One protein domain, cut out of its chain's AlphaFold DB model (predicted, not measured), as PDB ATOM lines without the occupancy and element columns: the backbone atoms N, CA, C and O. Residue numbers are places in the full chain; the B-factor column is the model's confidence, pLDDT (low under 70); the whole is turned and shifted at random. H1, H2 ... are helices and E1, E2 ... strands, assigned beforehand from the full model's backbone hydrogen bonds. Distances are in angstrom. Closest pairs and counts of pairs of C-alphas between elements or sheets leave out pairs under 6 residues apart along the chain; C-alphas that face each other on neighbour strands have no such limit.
ATOM      1  N   PRO A   9     -41.418-127.213  -3.989       89.88
ATOM      2  CA  PRO A   9     -40.661-126.005  -3.667       89.88
ATOM      3  C   PRO A   9     -41.436-125.052  -2.751       89.88
ATOM      4  O   PRO A   9     -40.849-124.501  -1.826       89.88
ATOM      5  N   THR A  10     -42.753-124.903  -2.930       88.56
ATOM      6  CA  THR A  10     -43.586-124.088  -2.026       88.56
ATOM      7  C   THR A  10     -43.613-124.669  -0.613       88.56
ATOM      8  O   THR A  10     -43.511-123.938   0.371       88.56
ATOM      9  N   ALA A  11     -43.700-125.998  -0.497       87.75
ATOM     10  CA  ALA A  11     -43.648-126.671   0.792       87.75
ATOM     11  C   ALA A  11     -42.328-126.403   1.515       87.75
ATOM     12  O   ALA A  11     -42.364-126.151   2.707       87.75
ATOM     13  N   ILE A  12     -41.193-126.428   0.808       88.62
ATOM     14  CA  ILE A  12     -39.869-126.154   1.384       88.62
ATOM     15  C   ILE A  12     -39.746-124.685   1.806       88.62
ATOM     16  O   ILE A  12     -39.309-124.426   2.919       88.62
ATOM     17  N   LYS A  13     -40.194-123.738   0.972       90.38
ATOM     18  CA  LYS A  13     -40.158-122.299   1.294       90.38
ATOM     19  C   LYS A  13     -40.960-121.959   2.548       90.38
ATOM     20  O   LYS A  13     -40.405-121.420   3.492       90.38
ATOM     21  N   THR A  14     -42.226-122.379   2.605       88.69
ATOM     22  CA  THR A  14     -43.082-122.164   3.793       88.69
ATOM     23  C   THR A  14     -42.496-122.801   5.052       88.69
ATOM     24  O   THR A  14     -42.638-122.298   6.159       88.69
ATOM     25  N   LEU A  15     -41.822-123.935   4.890       87.88
ATOM     26  CA  LEU A  15     -41.134-124.636   5.960       87.88
ATOM     27  C   LEU A  15     -39.899-123.871   6.462       87.88
ATOM     28  O   LEU A  15     -39.650-123.889   7.667       87.88
ATOM     29  N   ASP A  16     -39.149-123.233   5.570       89.31
ATOM     30  CA  ASP A  16     -37.992-122.398   5.900       89.31
ATOM     31  C   ASP A  16     -38.421-121.069   6.553       89.31
ATOM     32  O   ASP A  16     -37.796-120.641   7.516       89.31
ATOM     33  N   GLU A  17     -39.521-120.459   6.097       89.50
ATOM     34  CA  GLU A  17     -40.094-119.224   6.669       89.50
ATOM     35  C   GLU A  17     -40.608-119.403   8.107       89.50
ATOM     36  O   GLU A  17     -40.616-118.461   8.899       89.50
ATOM     37  N   LEU A  18     -41.041-120.612   8.465       87.94
ATOM     38  CA  LEU A  18     -41.480-120.927   9.825       87.94
ATOM     39  C   LEU A  18     -40.317-121.331  10.743       87.94
ATOM     40  O   LEU A  18     -40.469-121.275  11.963       87.94
ATOM     41  N   ASP A  19     -39.187-121.780  10.187       86.19
ATOM     42  CA  ASP A  19     -38.029-122.259  10.949       86.19
ATOM     43  C   ASP A  19     -37.308-121.100  11.655       86.19
ATOM     44  O   ASP A  19     -37.240-119.986  11.143       86.19
ATOM     45  N   MET A  20     -36.717-121.370  12.817       80.19
ATOM     46  CA  MET A  20     -35.961-120.387  13.604       80.19
ATOM     47  C   MET A  20     -34.681-119.931  12.899       80.19
ATOM     48  O   MET A  20     -34.207-118.826  13.123       80.19
ATOM     49  N   LYS A  21     -34.106-120.778  12.038       82.25
ATOM     50  CA  LYS A  21     -32.845-120.467  11.348       82.25
ATOM     51  C   LYS A  21     -32.990-119.451  10.220       82.25
ATOM     52  O   LYS A  21     -32.028-118.754   9.916       82.25
ATOM     53  N   LYS A  22     -34.139-119.439   9.541       80.75
ATOM     54  CA  LYS A  22     -34.355-118.649   8.319       80.75
ATOM     55  C   LYS A  22     -35.551-117.702   8.399       80.75
ATOM     56  O   LYS A  22     -35.628-116.803   7.570       80.75
ATOM     57  N   GLY A  23     -36.464-117.884   9.349       81.44
ATOM     58  CA  GLY A  23     -37.691-117.102   9.427       81.44
ATOM     59  C   GLY A  23     -38.169-116.864  10.856       81.44
ATOM     60  O   GLY A  23     -37.377-116.555  11.739       81.44
ATOM     61  N   ILE A  24     -39.483-116.952  11.068       83.81
ATOM     62  CA  ILE A  24     -40.177-116.406  12.251       83.81
ATOM     63  C   ILE A  24     -39.947-117.258  13.518       83.81
ATOM     64  O   ILE A  24     -40.201-116.803  14.628       83.81
ATOM     65  N   GLY A  25     -39.453-118.494  13.384       84.81
ATOM     66  CA  GLY A  25     -39.150-119.349  14.539       84.81
ATOM     67  C   GLY A  25     -40.364-119.968  15.228       84.81
ATOM     68  O   GLY A  25     -40.300-120.308  16.406       84.81
ATOM     69  N   LEU A  26     -41.455-120.168  14.486       86.75
ATOM     70  CA  LEU A  26     -42.648-120.882  14.957       86.75
ATOM     71  C   LEU A  26     -42.454-122.400  15.004       86.75
ATOM     72  O   LEU A  26     -43.211-123.099  15.678       86.75
ATOM     73  N   ILE A  27     -41.462-122.928  14.286       87.50
ATOM     74  CA  ILE A  27     -41.120-124.347  14.328       87.50
ATOM     75  C   ILE A  27     -39.639-124.561  14.617       87.50
ATOM     76  O   ILE A  27     -38.786-123.754  14.253       87.50
ATOM     77  N   GLU A  28     -39.341-125.704  15.224       85.44
ATOM     78  CA  GLU A  28     -37.983-126.171  15.465       85.44
ATOM     79  C   GLU A  28     -37.788-127.557  14.856       85.44
ATOM     80  O   GLU A  28     -38.591-128.472  15.061       85.44
ATOM     81  N   ARG A  29     -36.714-127.710  14.078       87.00
ATOM     82  CA  ARG A  29     -36.379-128.964  13.400       87.00
ATOM     83  C   ARG A  29     -35.252-129.674  14.123       87.00
ATOM     84  O   ARG A  29     -34.131-129.169  14.167       87.00
ATOM     85  N   VAL A  30     -35.515-130.900  14.562       86.62
ATOM     86  CA  VAL A  30     -34.500-131.772  15.159       86.62
ATOM     87  C   VAL A  30     -34.240-132.961  14.238       86.62
ATOM     88  O   VAL A  30     -35.147-133.717  13.878       86.62
ATOM     89  N   ARG A  31     -32.976-133.120  13.830       89.19
ATOM     90  CA  ARG A  31     -32.521-134.238  12.995       89.19
ATOM     91  C   ARG A  31     -32.158-135.417  13.894       89.19
ATOM     92  O   ARG A  31     -31.211-135.327  14.662       89.19
ATOM     93  N   LEU A  32     -32.898-136.519  13.774       86.00
ATOM     94  CA  LEU A  32     -32.714-137.713  14.612       86.00
ATOM     95  C   LEU A  32     -31.628-138.683  14.108       86.00
ATOM     96  O   LEU A  32     -31.205-139.561  14.852       86.00
ATOM     97  N   GLY A  33     -31.182-138.552  12.853       88.69
ATOM     98  CA  GLY A  33     -30.191-139.456  12.251       88.69
ATOM     99  C   GLY A  33     -30.731-140.860  11.923       88.69
ATOM    100  O   GLY A  33     -31.939-141.087  11.927       88.69
ATOM    101  N   LEU A  34     -29.829-141.797  11.584       85.94
ATOM    102  CA  LEU A  34     -30.106-143.235  11.367       85.94
ATOM    103  C   LEU A  34     -31.262-143.555  10.391       85.94
ATOM    104  O   LEU A  34     -32.035-144.483  10.610       85.94
ATOM    105  N   GLY A  35     -31.421-142.756   9.330       87.19
ATOM    106  CA  GLY A  35     -32.500-142.937   8.347       87.19
ATOM    107  C   GLY A  35     -33.900-142.571   8.857       87.19
ATOM    108  O   GLY A  35     -34.879-142.728   8.128       87.19
ATOM    109  N   LYS A  36     -34.018-142.053  10.087       88.19
ATOM    110  CA  LYS A  36     -35.285-141.585  10.650       88.19
ATOM    111  C   LYS A  36     -35.640-140.198  10.096       88.19
ATOM    112  O   LYS A  36     -34.747-139.372   9.883       88.19
ATOM    113  N   PRO A  37     -36.935-139.914   9.873       88.75
ATOM    114  CA  PRO A  37     -37.376-138.586   9.470       88.75
ATOM    115  C   PRO A  37     -37.107-137.555  10.575       88.75
ATOM    116  O   PRO A  37     -37.062-137.881  11.762       88.75
ATOM    117  N   ASN A  38     -36.947-136.295  10.175       88.75
ATOM    118  CA  ASN A  38     -36.770-135.193  11.118       88.75
ATOM    119  C   ASN A  38     -38.054-134.952  11.920       88.75
ATOM    120  O   ASN A  38     -39.157-135.030  11.373       88.75
ATOM    121  N   VAL A  39     -37.895-134.595  13.194       88.38
ATOM    122  CA  VAL A  39     -39.003-134.179  14.060       88.38
ATOM    123  C   VAL A  39     -39.161-132.670  13.962       88.38
ATOM    124  O   VAL A  39     -38.171-131.936  13.946       88.38
ATOM    125  N   ILE A  40     -40.410-132.220  13.870       89.06
ATOM    126  CA  ILE A  40     -40.767-130.804  13.843       89.06
ATOM    127  C   ILE A  40     -41.583-130.516  15.097       89.06
ATOM    128  O   ILE A  40     -42.673-131.066  15.262       89.06
ATOM    129  N   TYR A  41     -41.052-129.657  15.958       88.06
ATOM    130  CA  TYR A  41     -41.763-129.121  17.113       88.06
ATOM    131  C   TYR A  41     -42.416-127.798  16.730       88.06
ATOM    132  O   TYR A  41     -41.813-126.993  16.023       88.06
ATOM    133  N   VAL A  42     -43.647-127.583  17.183       86.62
ATOM    134  CA  VAL A  42     -44.393-126.341  16.957       86.62
ATOM    135  C   VAL A  42     -44.353-125.529  18.246       86.62
ATOM    136  O   VAL A  42     -44.683-126.057  19.308       86.62
ATOM    137  N   LYS A  43     -43.925-124.270  18.155       83.00
ATOM    138  CA  LYS A  43     -43.929-123.310  19.261       83.00
ATOM    139  C   LYS A  43     -45.244-122.532  19.263       83.00
ATOM    140  O   LYS A  43     -45.871-122.344  18.221       83.00
ATOM    141  N   ASP A  44     -45.668-122.097  20.444       80.50
ATOM    142  CA  ASP A  44     -46.858-121.258  20.590       80.50
ATOM    143  C   ASP A  44     -46.591-119.872  19.980       80.50
ATOM    144  O   ASP A  44     -45.568-119.245  20.258       80.50
ATOM    145  N   PHE A  45     -47.505-119.370  19.154       74.19
ATOM    146  CA  PHE A  45     -47.369-118.068  18.506       74.19
ATOM    147  C   PHE A  45     -47.380-116.921  19.523       74.19
ATOM    148  O   PHE A  45     -46.707-115.917  19.308       74.19
ATOM    149  N   MET A  46     -48.061-117.086  20.663       71.94
ATOM    150  CA  MET A  46     -48.028-116.103  21.752       71.94
ATOM    151  C   MET A  46     -46.656-116.021  22.421       71.94
ATOM    152  O   MET A  46     -46.292-114.964  22.936       71.94
ATOM    153  N   SER A  47     -45.878-117.108  22.388       64.94
ATOM    154  CA  SER A  47     -44.528-117.129  22.954       64.94
ATOM    155  C   SER A  47     -43.530-116.340  22.106       64.94
ATOM    156  O   SER A  47     -42.665-115.677  22.663       64.94
ATOM    157  N   VAL A  48     -43.691-116.307  20.778       62.09
ATOM    158  CA  VAL A  48     -42.774-115.580  19.877       62.09
ATOM    159  C   VAL A  48     -42.776-114.072  20.150       62.09
ATOM    160  O   VAL A  48     -41.729-113.433  20.082       62.09
ATOM    161  N   PHE A  49     -43.922-113.500  20.529       63.59
ATOM    162  CA  PHE A  49     -44.023-112.079  20.881       63.59
ATOM    163  C   PHE A  49     -43.433-111.747  22.262       63.59
ATOM    164  O   PHE A  49     -43.058-110.602  22.495       63.59
ATOM    165  N   GLN A  50     -43.321-112.731  23.160       56.81
ATOM    166  CA  GLN A  50     -42.809-112.552  24.527       56.81
ATOM    167  C   GLN A  50     -41.283-112.740  24.632       56.81
ATOM    168  O   GLN A  50     -40.668-112.286  25.594       56.81
ATOM    169  N   VAL A  51     -40.648-113.369  23.636       54.59
ATOM    170  CA  VAL A  51     -39.211-113.716  23.651       54.59
ATOM    171  C   VAL A  51     -38.280-112.502  23.508       54.59
ATOM    172  O   VAL A  51     -37.089-112.629  23.757       54.59
ATOM    173  N   LYS A  52     -38.783-111.293  23.218       53.09
ATOM    174  CA  LYS A  52     -37.919-110.096  23.213       53.09
ATOM    175  C   LYS A  52     -37.341-109.717  24.585       53.09
ATOM    176  O   LYS A  52     -36.423-108.907  24.602       53.09
TER     177      LYS A  52
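Overview. This is residues 9 to 52 of the 69 residues of an uncharacterized protein of Shuttleworthia satelles DSM 14600 (UniProt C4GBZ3). Helix H1 leads into a slender two-stranded hairpin, E1 and E2, whose loop residues 32 to 37 stick out at one end, with short helix H2 at the other. H1 stands to one side. The printed part has 44 residues with two named helices and two named strands, ordered H1, E1, E2, H2, in a mixed class. It is loose, radius of gyration of the C-alphas 11.8 A, spanning 36 by 22 by 14 A.

Arrangement. Start at H1, residues 9 to 18, where every O i to N i+4 pair is within hydrogen-bond range. Its closest C-alphas to E1, residues 27 to 30, are Leu 18 and Ile 27, 5.7 A. E1 and E2, residues 39 to 42, form an antiparallel hairpin at 157 degrees; N 28 and O 41 are within hydrogen-bond range, 2.9 A. In H2, residues 45 to 50, 0 of 2 O i to N i+4 and 2 of 3 O i to N i+3 pairs are within range. H1 and H2 are apart.

Along the chain. Find C-alpha 9 at (-40.661, -126.005, -3.667); H1 runs 14.4 A. E1 runs 10.0 A, E2 9.9 A, and H2 9.4 A to C-alpha 50 at (-42.809, -112.552, 24.527).

Size, cuts and confidence. The farthest C-alphas, Gly 35 and Lys 52, are 36.5 A apart. The printed part has no cut and no long link; residues 47 to 52 have pLDDT under 70.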